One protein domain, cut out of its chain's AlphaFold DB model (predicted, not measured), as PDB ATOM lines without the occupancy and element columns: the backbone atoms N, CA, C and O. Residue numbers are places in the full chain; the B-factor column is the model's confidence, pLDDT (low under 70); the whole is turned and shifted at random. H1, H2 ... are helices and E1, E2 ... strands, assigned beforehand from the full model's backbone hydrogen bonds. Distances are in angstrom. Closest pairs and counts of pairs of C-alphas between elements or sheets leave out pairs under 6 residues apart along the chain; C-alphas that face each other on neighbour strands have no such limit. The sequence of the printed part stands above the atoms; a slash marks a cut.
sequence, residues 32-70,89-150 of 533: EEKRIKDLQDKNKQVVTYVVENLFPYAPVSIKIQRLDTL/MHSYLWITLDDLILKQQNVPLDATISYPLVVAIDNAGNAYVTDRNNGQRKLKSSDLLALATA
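This is residues 32 to 70 and 89 to 150 of the 533 residues of an uncharacterized protein of Aphanomyces astaci (UniProt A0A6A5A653). A strongly twisted sheet of five antiparallel strands has the long helix H1 over one face, in two layers, with residues 32 to 38 of H1 sticking out. The long strands E1 and E2 form a ribbon that reaches beyond the short strands E3, E4 and E5, while H3 packs on H1. The printed part has 101 residues, in the order H1 E1 E2 H2 E3 E4 E5 H3, and the sheet's order is E1 E2 E3 E4 E5. The class is mixed, helices and strands; the whole is compact, with a radius of gyration of the C-alphas of 14.6 A and spans of 47 by 37 by 25 A.

Strand E1, residues 60 to 69, is 25.8 A long and bends by 50 degrees at residue 64; E2, residues 89 to 97, is 25.2 A long. E3 is residues 118 to 121, E4 127 to 130 and E5 136 to 139. H1, residues 32 to 54, is 32.2 A long, from C-alpha 32 at (237.933, 161.766, 130.210). H2 is residues 99 to 105; H3, residues 141 to 149, ends with C-alpha 149 at (221.474, 165.200, 112.816).

Within hydrogen-bond range are N 63 and O 94 of E1 and E2, 2.8 A, N 95 and O 119 of E2 and E3, 2.8 A, N 120 and O 128 of E3 and E4, 2.9 A, and N 139 and O 127 of E4 and E5, 2.8 A. E3, E4 and E5 form a meander, each strand the antiparallel neighbour of the one before; E3 and E4, and E4 and E5, are hairpins. H1 is on the sheet at a height of 10.4 A, over E2 and only just over E3, with 3 C-alphas; it runs along the strands, at 18 degrees to E2 on the local plane. With residues 42 to 49 alone, H1 touches H3, the closest C-alphas being those of Val 46 and Leu 144, 6.0 A apart; at 72 degrees they are only just about perpendicular. H3 is not on the sheet, and H2 only grazes it with residues 99 to 102. In H1, H2 and H3 every O i to N i+4 pair is within hydrogen-bond range.

The two C-alphas farthest apart, of Glu 32 and Ala 111, are 47.3 A apart. Residues 71 to 88 are not printed; C-alphas 70 and 89 are 9.1 A apart across the cut. The link from H2 to E3 is long, 12 residues. The mean pLDDT of the printed part is 75.6, and 23 residues are under 70, among them 105 to 114.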
ATOM      1  N   GLU A  32     238.657 160.637 129.613       79.94
ATOM      2  CA  GLU A  32     237.933 161.766 130.210       79.94
ATOM      3  C   GLU A  32     238.045 163.044 129.353       79.94
ATOM      4  O   GLU A  32     237.052 163.757 129.172       79.94
ATOM      5  N   GLU A  33     239.203 163.326 128.743       84.31
ATOM      6  CA  GLU A  33     239.361 164.452 127.810       84.31
ATOM      7  C   GLU A  33     238.471 164.279 126.570       84.31
ATOM      8  O   GLU A  33     237.785 165.222 126.147       84.31
ATOM      9  N   LYS A  34     238.394 163.058 126.029       84.00
ATOM     10  CA  LYS A  34     237.485 162.716 124.931       84.00
ATOM     11  C   LYS A  34     236.022 162.902 125.334       84.00
ATOM     12  O   LYS A  34     235.259 163.519 124.591       84.00
ATOM     13  N   ARG A  35     235.635 162.452 126.530       81.69
ATOM     14  CA  ARG A  35     234.275 162.623 127.065       81.69
ATOM     15  C   ARG A  35     233.888 164.099 127.200       81.69
ATOM     16  O   ARG A  35     232.769 164.473 126.840       81.69
ATOM     17  N   ILE A  36     234.795 164.943 127.699       80.31
ATOM     18  CA  ILE A  36     234.580 166.393 127.838       80.31
ATOM     19  C   ILE A  36     234.418 167.047 126.465       80.31
ATOM     20  O   ILE A  36     233.506 167.857 126.277       80.31
ATOM     21  N   LYS A  37     235.265 166.685 125.500       84.06
ATOM     22  CA  LYS A  37     235.197 167.200 124.130       84.06
ATOM     23  C   LYS A  37     233.890 166.812 123.439       84.06
ATOM     24  O   LYS A  37     233.204 167.684 122.913       84.06
ATOM     25  N   ASP A  38     233.488 165.548 123.535       81.94
ATOM     26  CA  ASP A  38     232.224 165.060 122.976       81.94
ATOM     27  C   ASP A  38     231.015 165.790 123.581       81.94
ATOM     28  O   ASP A  38     230.044 166.092 122.887       81.94
ATOM     29  N   LEU A  39     231.057 166.104 124.882       79.38
ATOM     30  CA  LEU A  39     230.005 166.871 125.549       79.38
ATOM     31  C   LEU A  39     229.969 168.334 125.077       79.38
ATOM     32  O   LEU A  39     228.888 168.888 124.871       79.38
ATOM     33  N   GLN A  40     231.132 168.957 124.876       80.94
ATOM     34  CA  GLN A  40     231.232 170.309 124.320       80.94
ATOM     35  C   GLN A  40     230.715 170.368 122.882       80.94
ATOM     36  O   GLN A  40     229.963 171.285 122.551       80.94
ATOM     37  N   ASP A  41     231.051 169.380 122.053       82.62
ATOM     38  CA  ASP A  41     230.590 169.292 120.668       82.62
ATOM     39  C   ASP A  41     229.074 169.056 120.593       82.62
ATOM     40  O   ASP A  41     228.390 169.725 119.815       82.62
ATOM     41  N   LYS A  42     228.516 168.198 121.461       80.62
ATOM     42  CA  LYS A  42     227.057 168.025 121.608       80.62
ATOM     43  C   LYS A  42     226.368 169.328 122.005       80.62
ATOM     44  O   LYS A  42     225.410 169.739 121.354       80.62
ATOM     45  N   ASN A  43     226.870 170.009 123.034       82.44
ATOM     46  CA  ASN A  43     226.299 171.274 123.495       82.44
ATOM     47  C   ASN A  43     226.395 172.360 122.415       82.44
ATOM     48  O   ASN A  43     225.444 173.113 122.218       82.44
ATOM     49  N   LYS A  44     227.499 172.410 121.666       83.88
ATOM     50  CA  LYS A  44     227.663 173.324 120.532       83.88
ATOM     51  C   LYS A  44     226.620 173.064 119.446       83.88
ATOM     52  O   LYS A  44     225.999 174.017 118.992       83.88
ATOM     53  N   GLN A  45     226.384 171.806 119.072       81.12
ATOM     54  CA  GLN A  45     225.361 171.449 118.081       81.12
ATOM     55  C   GLN A  45     223.956 171.854 118.531       81.12
ATOM     56  O   GLN A  45     223.212 172.433 117.744       81.12
ATOM     57  N   VAL A  46     223.615 171.621 119.801       82.69
ATOM     58  CA  VAL A  46     222.330 172.049 120.374       82.69
ATOM     59  C   VAL A  46     222.171 173.568 120.307       82.69
ATOM     60  O   VAL A  46     221.139 174.058 119.855       82.69
ATOM     61  N   VAL A  47     223.188 174.327 120.726       83.38
ATOM     62  CA  VAL A  47     223.149 175.797 120.704       83.38
ATOM     63  C   VAL A  47     223.020 176.316 119.274       83.38
ATOM     64  O   VAL A  47     222.181 177.176 119.017       83.38
ATOM     65  N   THR A  48     223.802 175.775 118.337       82.31
ATOM     66  CA  THR A  48     223.713 176.124 116.915       82.31
ATOM     67  C   THR A  48     222.319 175.838 116.367       82.31
ATOM     68  O   THR A  48     221.724 176.718 115.758       82.31
ATOM     69  N   TYR A  49     221.759 174.658 116.648       80.25
ATOM     70  CA  TYR A  49     220.406 174.310 116.223       80.25
ATOM     71  C   TYR A  49     219.367 175.293 116.773       80.25
ATOM     72  O   TYR A  49     218.504 175.753 116.032       80.25
ATOM     73  N   VAL A  50     219.450 175.638 118.060       80.25
ATOM     74  CA  VAL A  50     218.522 176.583 118.692       80.25
ATOM     75  C   VAL A  50     218.606 177.961 118.040       80.25
ATOM     76  O   VAL A  50     217.575 178.530 117.692       80.25
ATOM     77  N   VAL A  51     219.808 178.497 117.840       78.88
ATOM     78  CA  VAL A  51     219.989 179.829 117.248       78.88
ATOM     79  C   VAL A  51     219.530 179.855 115.791       78.88
ATOM     80  O   VAL A  51     218.764 180.735 115.417       78.88
ATOM     81  N   GLU A  52     219.947 178.882 114.979       74.88
ATOM     82  CA  GLU A  52     219.641 178.873 113.544       74.88
ATOM     83  C   GLU A  52     218.154 178.610 113.253       74.88
ATOM     84  O   GLU A  52     217.640 179.127 112.263       74.88
ATOM     85  N   ASN A  53     217.453 177.848 114.105       72.00
ATOM     86  CA  ASN A  53     216.119 177.323 113.778       72.00
ATOM     87  C   ASN A  53     214.972 177.848 114.646       72.00
ATOM     88  O   ASN A  53     213.849 177.968 114.155       72.00
ATOM     89  N   LEU A  54     215.221 178.182 115.918       73.75
ATOM     90  CA  LEU A  54     214.208 178.844 116.754       73.75
ATOM     91  C   LEU A  54     214.237 180.369 116.571       73.75
ATOM     92  O   LEU A  54     213.221 181.018 116.811       73.75
ATOM     93  N   PHE A  55     215.361 180.928 116.114       70.75
ATOM     94  CA  PHE A  55     215.530 182.352 115.809       70.75
ATOM     95  C   PHE A  55     216.068 182.591 114.383       70.75
ATOM     96  O   PHE A  55     217.053 183.313 114.208       70.75
ATOM     97  N   PRO A  56     215.453 182.000 113.338       66.25
ATOM     98  CA  PRO A  56     215.944 182.141 111.972       66.25
ATOM     99  C   PRO A  56     215.961 183.615 111.558       66.25
ATOM    100  O   PRO A  56     214.981 184.327 111.757       66.25
ATOM    101  N   TYR A  57     217.080 184.068 110.990       63.69
ATOM    102  CA  TYR A  57     217.289 185.442 110.501       63.69
ATOM    103  C   TYR A  57     217.156 186.561 111.552       63.69
ATOM    104  O   TYR A  57     217.293 187.736 111.207       63.69
ATOM    105  N   ALA A  58     216.933 186.227 112.825       68.50
ATOM    106  CA  ALA A  58     216.813 187.194 113.903       68.50
ATOM    107  C   ALA A  58     218.157 187.345 114.640       68.50
ATOM    108  O   ALA A  58     218.781 186.344 114.999       68.50
ATOM    109  N   PRO A  59     218.628 188.576 114.903       76.56
ATOM    110  CA  PRO A  59     219.795 188.777 115.746       76.56
ATOM    111  C   PRO A  59     219.447 188.370 117.185       76.56
ATOM    112  O   PRO A  59     218.428 188.791 117.739       76.56
ATOM    113  N   VAL A  60     220.298 187.541 117.790       83.62
ATOM    114  CA  VAL A  60     220.117 187.037 119.158       83.62
ATOM    115  C   VAL A  60     221.254 187.478 120.069       83.62
ATOM    116  O   VAL A  60     222.422 187.485 119.681       83.62
ATOM    117  N   SER A  61     220.920 187.790 121.316       82.31
ATOM    118  CA  SER A  61     221.886 187.988 122.392       82.31
ATOM    119  C   SER A  61     222.032 186.695 123.191       82.31
ATOM    120  O   SER A  61     221.043 186.134 123.665       82.31
ATOM    121  N   ILE A  62     223.271 186.248 123.393       86.56
ATOM    122  CA  ILE A  62     223.590 185.055 124.185       86.56
ATOM    123  C   ILE A  62     224.310 185.487 125.467       86.56
ATOM    124  O   ILE A  62     225.371 186.109 125.409       86.56
ATOM    125  N   LYS A  63     223.746 185.166 126.635       86.31
ATOM    126  CA  LYS A  63     224.295 185.516 127.956       86.31
ATOM    127  C   LYS A  63     224.379 184.284 128.850       86.31
ATOM    128  O   LYS A  63     223.503 183.432 128.823       86.31
ATOM    129  N   ILE A  64     225.418 184.191 129.676       85.94
ATOM    130  CA  ILE A  64     225.505 183.142 130.702       85.94
ATOM    131  C   ILE A  64     224.863 183.681 131.978       85.94
ATOM    132  O   ILE A  64     225.330 184.680 132.524       85.94
ATOM    133  N   GLN A  65     223.828 183.006 132.472       82.81
ATOM    134  CA  GLN A  65     223.167 183.351 133.726       82.81
ATOM    135  C   GLN A  65     223.288 182.203 134.722       82.81
ATOM    136  O   GLN A  65     223.041 181.044 134.393       82.81
ATOM    137  N   ARG A  66     223.685 182.525 135.954       82.06
ATOM    138  CA  ARG A  66     223.739 181.566 137.061       82.06
ATOM    139  C   ARG A  66     222.480 181.720 137.895       82.06
ATOM    140  O   ARG A  66     222.187 182.827 138.339       82.06
ATOM    141  N   LEU A  67     221.750 180.628 138.073       77.00
ATOM    142  CA  LEU A  67     220.541 180.585 138.876       77.00
ATOM    143  C   LEU A  67     220.754 179.636 140.054       77.00
ATOM    144  O   LEU A  67     221.234 178.512 139.881       77.00
ATOM    145  N   ASP A  68     220.399 180.111 141.241       67.75
ATOM    146  CA  ASP A  68     220.402 179.310 142.456       67.75
ATOM    147  C   ASP A  68     219.046 178.615 142.572       67.75
ATOM    148  O   ASP A  68     218.011 179.264 142.731       67.75
ATOM    149  N   THR A  69     219.023 177.296 142.416       57.19
ATOM    150  CA  THR A  69     217.813 176.505 142.647       57.19
ATOM    151  C   THR A  69     217.922 175.836 144.003       57.19
ATOM    152  O   THR A  69     218.750 174.944 144.198       57.19
ATOM    153  N   LEU A  70     217.041 176.222 144.925       50.12
ATOM    154  CA  LEU A  70     216.757 175.423 146.110       50.12
ATOM    155  C   LEU A  70     216.132 174.106 145.631       50.12
ATOM    156  O   LEU A  70     215.085 174.127 144.986       50.12
ATOM    157  N   MET A  89     224.341 175.648 142.282       61.97
ATOM    158  CA  MET A  89     224.403 176.714 141.284       61.97
ATOM    159  C   MET A  89     224.327 176.110 139.880       61.97
ATOM    160  O   MET A  89     225.272 175.458 139.425       61.97
ATOM    161  N   HIS A  90     223.224 176.342 139.172       74.12
ATOM    162  CA  HIS A  90     223.085 175.947 137.775       74.12
ATOM    163  C   HIS A  90     223.405 177.130 136.862       74.12
ATOM    164  O   HIS A  90     222.924 178.244 137.055       74.12
ATOM    165  N   SER A  91     224.271 176.897 135.879       80.19
ATOM    166  CA  SER A  91     224.570 177.875 134.832       80.19
ATOM    167  C   SER A  91     223.720 177.551 133.613       80.19
ATOM    168  O   SER A  91     223.638 176.391 133.216       80.19
ATOM    169  N   TYR A  92     223.100 178.572 133.038       85.31
ATOM    170  CA  TYR A  92     222.281 178.468 131.842       85.31
ATOM    171  C   TYR A  92     222.810 179.415 130.772       85.31
ATOM    172  O   TYR A  92     223.195 180.550 131.067       85.31
ATOM    173  N   LEU A  93     222.786 178.962 129.525       86.38
ATOM    174  CA  LEU A  93     222.973 179.823 128.368       86.38
ATOM    175  C   LEU A  93     221.615 180.421 127.984       86.38
ATOM    176  O   LEU A  93     220.732 179.702 127.528       86.38
ATOM    177  N   TRP A  94     221.438 181.715 128.214       86.25
ATOM    178  CA  TRP A  94     220.227 182.470 127.909       86.25
ATOM    179  C   TRP A  94     220.329 183.098 126.527       86.25
ATOM    180  O   TRP A  94     221.263 183.852 126.256       86.25
ATOM    181  N   ILE A  95     219.356 182.797 125.676       86.31
ATOM    182  CA  ILE A  95     219.249 183.276 124.304       86.31
ATOM    183  C   ILE A  95     217.953 184.082 124.198       86.31
ATOM    184  O   ILE A  95     216.866 183.566 124.469       86.31
ATOM    185  N   THR A  96     218.075 185.351 123.822       84.69
ATOM    186  CA  THR A  96     216.955 186.283 123.621       84.69
ATOM    187  C   THR A  96     217.128 187.032 122.307       84.69
ATOM    188  O   THR A  96     218.249 187.144 121.812       84.69
ATOM    189  N   LEU A  97     216.048 187.590 121.760       82.06
ATOM    190  CA  LEU A  97     216.151 188.534 120.645       82.06
ATOM    191  C   LEU A  97     216.964 189.768 121.055       82.06
ATOM    192  O   LEU A  97     216.841 190.258 122.180       82.06
ATOM    193  N   ASP A  98     217.798 190.262 120.145       81.00
ATOM    194  CA  ASP A  98     218.539 191.502 120.347       81.00
ATOM    195  C   ASP A  98     217.711 192.697 119.859       81.00
ATOM    196  O   ASP A  98     217.784 193.125 118.703       81.00
ATOM    197  N   ASP A  99     216.894 193.236 120.766       71.25
ATOM    198  CA  ASP A  99     215.993 194.358 120.485       71.25
ATOM    199  C   ASP A  99     216.725 195.621 120.004       71.25
ATOM    200  O   ASP A  99     216.128 196.458 119.322       71.25
ATOM    201  N   LEU A 100     218.001 195.797 120.362       73.19
ATOM    202  CA  LEU A 100     218.789 196.961 119.953       73.19
ATOM    203  C   LEU A 100     219.213 196.838 118.490       73.19
ATOM    204  O   LEU A 100     219.065 197.796 117.730       73.19
ATOM    205  N   ILE A 101     219.677 195.655 118.081       74.00
ATOM    206  CA  ILE A 101     220.069 195.382 116.695       74.00
ATOM    207  C   ILE A 101     218.838 195.375 115.782       74.00
ATOM    208  O   ILE A 101     218.875 195.983 114.714       74.00
ATOM    209  N   LEU A 102     217.725 194.779 116.224       69.38
ATOM    210  CA  LEU A 102     216.458 194.779 115.479       69.38
ATOM    211  C   LEU A 102     215.961 196.200 115.180       69.38
ATOM    212  O   LEU A 102     215.572 196.493 114.049       69.38
ATOM    213  N   LYS A 103     216.027 197.104 116.169       67.50
ATOM    214  CA  LYS A 103     215.643 198.517 116.006       67.50
ATOM    215  C   LYS A 103     216.595 199.296 115.098       67.50
ATOM    216  O   LYS A 103     216.147 200.199 114.400       67.50
ATOM    217  N   GLN A 104     217.889 198.971 115.099       72.38
ATOM    218  CA  GLN A 104     218.888 199.638 114.255       72.38
ATOM    219  C   GLN A 104     218.856 199.171 112.796       72.38
ATOM    220  O   GLN A 104     219.065 199.977 111.895       72.38
ATOM    221  N   GLN A 105     218.597 197.885 112.555       67.38
ATOM    222  CA  GLN A 105     218.607 197.288 111.214       67.38
ATOM    223  C   GLN A 105     217.256 197.380 110.492       67.38
ATOM    224  O   GLN A 105     217.165 196.986 109.333       67.38
ATOM    225  N   ASN A 106     216.218 197.907 111.156       59.09
ATOM    226  CA  ASN A 106     214.856 198.028 110.631       59.09
ATOM    227  C   ASN A 106     214.337 196.709 110.022       59.09
ATOM    228  O   ASN A 106     213.654 196.710 108.999       59.09
ATOM    229  N   VAL A 107     214.714 195.575 110.629       57.91
ATOM    230  CA  VAL A 107     214.295 194.245 110.177       57.91
ATOM    231  C   VAL A 107     212.801 194.122 110.467       57.91
ATOM    232  O   VAL A 107     212.414 194.199 111.639       57.91
ATOM    233  N   PRO A 108     211.942 193.942 109.448       54.03
ATOM    234  CA  PRO A 108     210.545 193.652 109.695       54.03
ATOM    235  C   PRO A 108     210.485 192.294 110.392       54.03
ATOM    236  O   PRO A 108     210.778 191.262 109.791       54.03
ATOM    237  N   LEU A 109     210.150 192.294 111.684       56.59
ATOM    238  CA  LEU A 109     209.719 191.081 112.369       56.59
ATOM    239  C   LEU A 109     208.438 190.650 111.660       56.59
ATOM    240  O   LEU A 109     207.384 191.243 111.893       56.59
ATOM    241  N   ASP A 110     208.561 189.711 110.725       49.53
ATOM    242  CA  ASP A 110     207.434 189.196 109.964       49.53
ATOM    243  C   ASP A 110     206.330 188.797 110.949       49.53
ATOM    244  O   ASP A 110     206.547 187.980 111.847       49.53
ATOM    245  N   ALA A 111     205.152 189.413 110.822       47.06
ATOM    246  CA  ALA A 111     204.024 189.149 111.710       47.06
ATOM    247  C   ALA A 111     203.580 187.674 111.648       47.06
ATOM    248  O   ALA A 111     202.865 187.211 112.537       47.06
ATOM    249  N   THR A 112     204.013 186.937 110.619       46.03
ATOM    250  CA  THR A 112     203.745 185.509 110.444       46.03
ATOM    251  C   THR A 112     204.696 184.592 111.230       46.03
ATOM    252  O   THR A 112     204.331 183.445 111.489       46.03
ATOM    253  N   ILE A 113     205.871 185.070 111.670       53.97
ATOM    254  CA  ILE A 113     206.877 184.260 112.380       53.97
ATOM    255  C   ILE A 113     206.931 184.671 113.857       53.97
ATOM    256  O   ILE A 113     207.566 185.650 114.249       53.97
ATOM    257  N   SER A 114     206.273 183.887 114.715       62.75
ATOM    258  CA  SER A 114     206.331 184.082 116.169       62.75
ATOM    259  C   SER A 114     207.611 183.478 116.751       62.75
ATOM    260  O   SER A 114     207.695 182.267 116.954       62.75
ATOM    261  N   TYR A 115     208.602 184.323 117.047       70.75
ATOM    262  CA  TYR A 115     209.806 183.918 117.780       70.75
ATOM    263  C   TYR A 115     209.523 183.722 119.279       70.75
ATOM    264  O   TYR A 115     208.751 184.499 119.862       70.75
ATOM    265  N   PRO A 116     210.176 182.745 119.936       72.69
ATOM    266  CA  PRO A 116     210.092 182.596 121.383       72.69
ATOM    267  C   PRO A 116     210.687 183.814 122.105       72.69
ATOM    268  O   PRO A 116     211.587 184.483 121.601       72.69
ATOM    269  N   LEU A 117     210.185 184.102 123.306       76.12
ATOM    270  CA  LEU A 117     210.624 185.236 124.123       76.12
ATOM    271  C   LEU A 117     212.031 185.002 124.692       76.12
ATOM    272  O   LEU A 117     212.878 185.894 124.669       76.12
ATOM    273  N   VAL A 118     212.275 183.796 125.206       80.62
ATOM    274  CA  VAL A 118     213.572 183.390 125.758       80.62
ATOM    275  C   VAL A 118     213.777 181.888 125.610       80.62
ATOM    276  O   VAL A 118     212.841 181.099 125.772       80.62
ATOM    277  N   VAL A 119     215.019 181.492 125.332       84.94
ATOM    278  CA  VAL A 119     215.466 180.099 125.391       84.94
ATOM    279  C   VAL A 119     216.640 179.986 126.357       84.94
ATOM    280  O   VAL A 119     217.657 180.646 126.177       84.94
ATOM    281  N   ALA A 120     216.514 179.145 127.382       86.38
ATOM    282  CA  ALA A 120     217.592 178.847 128.322       86.38
ATOM    283  C   ALA A 120     218.105 177.420 128.096       86.38
ATOM    284  O   ALA A 120     217.305 176.493 128.043       86.38
ATOM    285  N   ILE A 121     219.417 177.221 127.979       87.44
ATOM    286  CA  ILE A 121     220.032 175.897 127.785       87.44
ATOM    287  C   ILE A 121     220.838 175.525 129.029       87.44
ATOM    288  O   ILE A 121     221.663 176.319 129.483       87.44
ATOM    289  N   ASP A 122     220.592 174.341 129.594       86.25
ATOM    290  CA  ASP A 122     221.318 173.838 130.768       86.25
ATOM    291  C   ASP A 122     222.647 173.143 130.406       86.25
ATOM    292  O   ASP A 122     222.955 172.885 129.243       86.25
ATOM    293  N   ASN A 123     223.448 172.802 131.422       80.75
ATOM    294  CA  ASN A 123     224.728 172.102 131.235       80.75
ATOM    295  C   ASN A 123     224.593 170.701 130.596       80.75
ATOM    296  O   ASN A 123     225.590 170.161 130.115       80.75
ATOM    297  N   ALA A 124     223.396 170.107 130.614       80.94
ATOM    298  CA  ALA A 124     223.095 168.819 129.989       80.94
ATOM    299  C   ALA A 124     222.574 168.970 128.543       80.94
ATOM    300  O   ALA A 124     222.256 167.963 127.904       80.94
ATOM    301  N   GLY A 125     222.480 170.206 128.038       78.81
ATOM    302  CA  GLY A 125     222.029 170.534 126.691       78.81
ATOM    303  C   GLY A 125     220.509 170.530 126.518       78.81
ATOM    304  O   GLY A 125     220.037 170.476 125.386       78.81
ATOM    305  N   ASN A 126     219.710 170.528 127.591       85.00
ATOM    306  CA  ASN A 126     218.258 170.673 127.454       85.00
ATOM    307  C   ASN A 126     217.908 172.146 127.256       85.00
ATOM    308  O   ASN A 126     218.413 172.996 127.990       85.00
ATOM    309  N   ALA A 127     217.006 172.433 126.320       83.69
ATOM    310  CA  ALA A 127     216.527 173.786 126.066       83.69
ATOM    311  C   ALA A 127     215.145 174.006 126.697       83.69
ATOM    312  O   ALA A 127     214.217 173.222 126.499       83.69
ATOM    313  N   TYR A 128     215.000 175.098 127.434       84.75
ATOM    314  CA  TYR A 128     213.755 175.566 128.032       84.75
ATOM    315  C   TYR A 128     213.294 176.783 127.238       84.75
ATOM    316  O   TYR A 128     213.928 177.835 127.283       84.75
ATOM    317  N   VAL A 129     212.218 176.621 126.475       83.25
ATOM    318  CA  VAL A 129     211.689 177.635 125.560       83.25
ATOM    319  C   VAL A 129     210.458 178.267 126.195       83.25
ATOM    320  O   VAL A 129     209.530 177.557 126.588       83.25
ATOM    321  N   THR A 130     210.442 179.595 126.272       78.62
ATOM    322  CA  THR A 130     209.285 180.372 126.733       78.62
ATOM    323  C   THR A 130     208.710 181.155 125.564       78.62
ATOM    324  O   THR A 130     209.411 181.936 124.923       78.62
ATOM    325  N   ASP A 131     207.435 180.924 125.278       70.62
ATOM    326  CA  ASP A 131     206.692 181.589 124.209       70.62
ATOM    327  C   ASP A 131     206.095 182.930 124.676       70.62
ATOM    328  O   ASP A 131     205.993 183.189 125.877       70.62
ATOM    329  N   ARG A 132     205.636 183.770 123.742       65.75
ATOM    330  CA  ARG A 132     204.996 185.069 124.039       65.75
ATOM    331  C   ARG A 132     203.698 184.941 124.839       65.75
ATOM    332  O   ARG A 132     203.337 185.862 125.560       65.75
ATOM    333  N   ASN A 133     203.035 183.787 124.762       62.09
ATOM    334  CA  ASN A 133     201.808 183.485 125.505       62.09
ATOM    335  C   ASN A 133     202.078 182.884 126.902       62.09
ATOM    336  O   ASN A 133     201.231 182.170 127.433       62.09
ATOM    337  N   ASN A 134     203.271 183.092 127.474       61.22
ATOM    338  CA  ASN A 134     203.731 182.486 128.735       61.22
ATOM    339  C   ASN A 134     203.767 180.942 128.754       61.22
ATOM    340  O   ASN A 134     203.954 180.335 129.809       61.22
ATOM    341  N   GLY A 135     203.634 180.284 127.600       67.06
ATOM    342  CA  GLY A 135     203.809 178.840 127.487       67.06
ATOM    343  C   GLY A 135     205.276 178.455 127.667       67.06
ATOM    344  O   GLY A 135     206.133 178.941 126.930       67.06
ATOM    345  N   GLN A 136     205.568 177.575 128.624       75.25
ATOM    346  CA  GLN A 136     206.904 177.016 128.835       75.25
ATOM    347  C   GLN A 136     206.959 175.578 128.326       75.25
ATOM    348  O   GLN A 136     206.091 174.763 128.642       75.25
ATOM    349  N   ARG A 137     207.995 175.252 127.553       77.12
ATOM    350  CA  ARG A 137     208.238 173.895 127.050       77.12
ATOM    351  C   ARG A 137     209.705 173.507 127.205       77.12
ATOM    352  O   ARG A 137     210.595 174.343 127.060       77.12
ATOM    353  N   LYS A 138     209.950 172.226 127.483       81.75
ATOM    354  CA  LYS A 138     211.294 171.648 127.591       81.75
ATOM    355  C   LYS A 138     211.572 170.768 126.378       81.75
ATOM    356  O   LYS A 138     210.814 169.841 126.111       81.75
ATOM    357  N   LEU A 139     212.680 171.030 125.701       81.38
ATOM    358  CA  LEU A 139     213.238 170.204 124.638       81.38
ATOM    359  C   LEU A 139     214.446 169.456 125.209       81.38
ATOM    360  O   LEU A 139     215.363 170.075 125.759       81.38
ATOM    361  N   LYS A 140     214.432 168.122 125.141       83.44
ATOM    362  CA  LYS A 140     215.533 167.306 125.668       83.44
ATOM    363  C   LYS A 140     216.741 167.399 124.744       83.44
ATOM    364  O   LYS A 140     216.589 167.492 123.529       83.44
ATOM    365  N   SER A 141     217.939 167.302 125.314       82.44
ATOM    366  CA  SER A 141     219.180 167.296 124.530       82.44
ATOM    367  C   SER A 141     219.239 166.154 123.514       82.44
ATOM    368  O   SER A 141     219.722 166.359 122.405       82.44
ATOM    369  N   SER A 142     218.689 164.981 123.854       80.88
ATOM    370  CA  SER A 142     218.545 163.845 122.934       80.88
ATOM    371  C   SER A 142     217.742 164.205 121.688       80.88
ATOM    372  O   SER A 142     218.142 163.869 120.579       80.88
ATOM    373  N   ASP A 143     216.635 164.919 121.882       79.31
ATOM    374  CA  ASP A 143     215.669 165.223 120.830       79.31
ATOM    375  C   ASP A 143     216.212 166.346 119.942       79.31
ATOM    376  O   ASP A 143     216.122 166.265 118.724       79.31
ATOM    377  N   LEU A 144     216.869 167.351 120.536       77.81
ATOM    378  CA  LEU A 144     217.562 168.423 119.811       77.81
ATOM    379  C   LEU A 144     218.751 167.908 118.998       77.81
ATOM    380  O   LEU A 144     218.979 168.364 117.882       77.81
ATOM    381  N   LEU A 145     219.504 166.951 119.538       81.19
ATOM    382  CA  LEU A 145     220.608 166.323 118.818       81.19
ATOM    383  C   LEU A 145     220.092 165.451 117.666       81.19
ATOM    384  O   LEU A 145     220.659 165.465 116.574       81.19
ATOM    385  N   ALA A 146     219.000 164.719 117.891       76.44
ATOM    386  CA  ALA A 146     218.352 163.922 116.858       76.44
ATOM    387  C   ALA A 146     217.714 164.803 115.770       76.44
ATOM    388  O   ALA A 146     217.837 164.480 114.591       76.44
ATOM    389  N   LEU A 147     217.131 165.950 116.146       75.81
ATOM    390  CA  LEU A 147     216.722 167.002 115.217       75.81
ATOM    391  C   LEU A 147     217.924 167.441 114.389       75.81
ATOM    392  O   LEU A 147     217.909 167.230 113.189       75.81
ATOM    393  N   ALA A 148     218.993 167.936 115.019       74.56
ATOM    394  CA  ALA A 148     220.168 168.506 114.356       74.56
ATOM    395  C   ALA A 148     220.930 167.544 113.423       74.56
ATOM    396  O   ALA A 148     221.677 167.996 112.556       74.56
ATOM    397  N   THR A 149     220.769 166.232 113.596       75.38
ATOM    398  CA  THR A 149     221.474 165.200 112.816       75.38
ATOM    399  C   THR A 149     220.580 164.469 111.811       75.38
ATOM    400  O   THR A 149     221.070 163.608 111.072       75.38
ATOM    401  N   ALA A 150     219.289 164.810 111.748       73.06
ATOM    402  CA  ALA A 150     218.338 164.195 110.834       73.06
ATOM    403  C   ALA A 150     218.710 164.464 109.366       73.06
ATOM    404  O   ALA A 150     218.964 165.595 108.962       73.06
TER     405      ALA A 150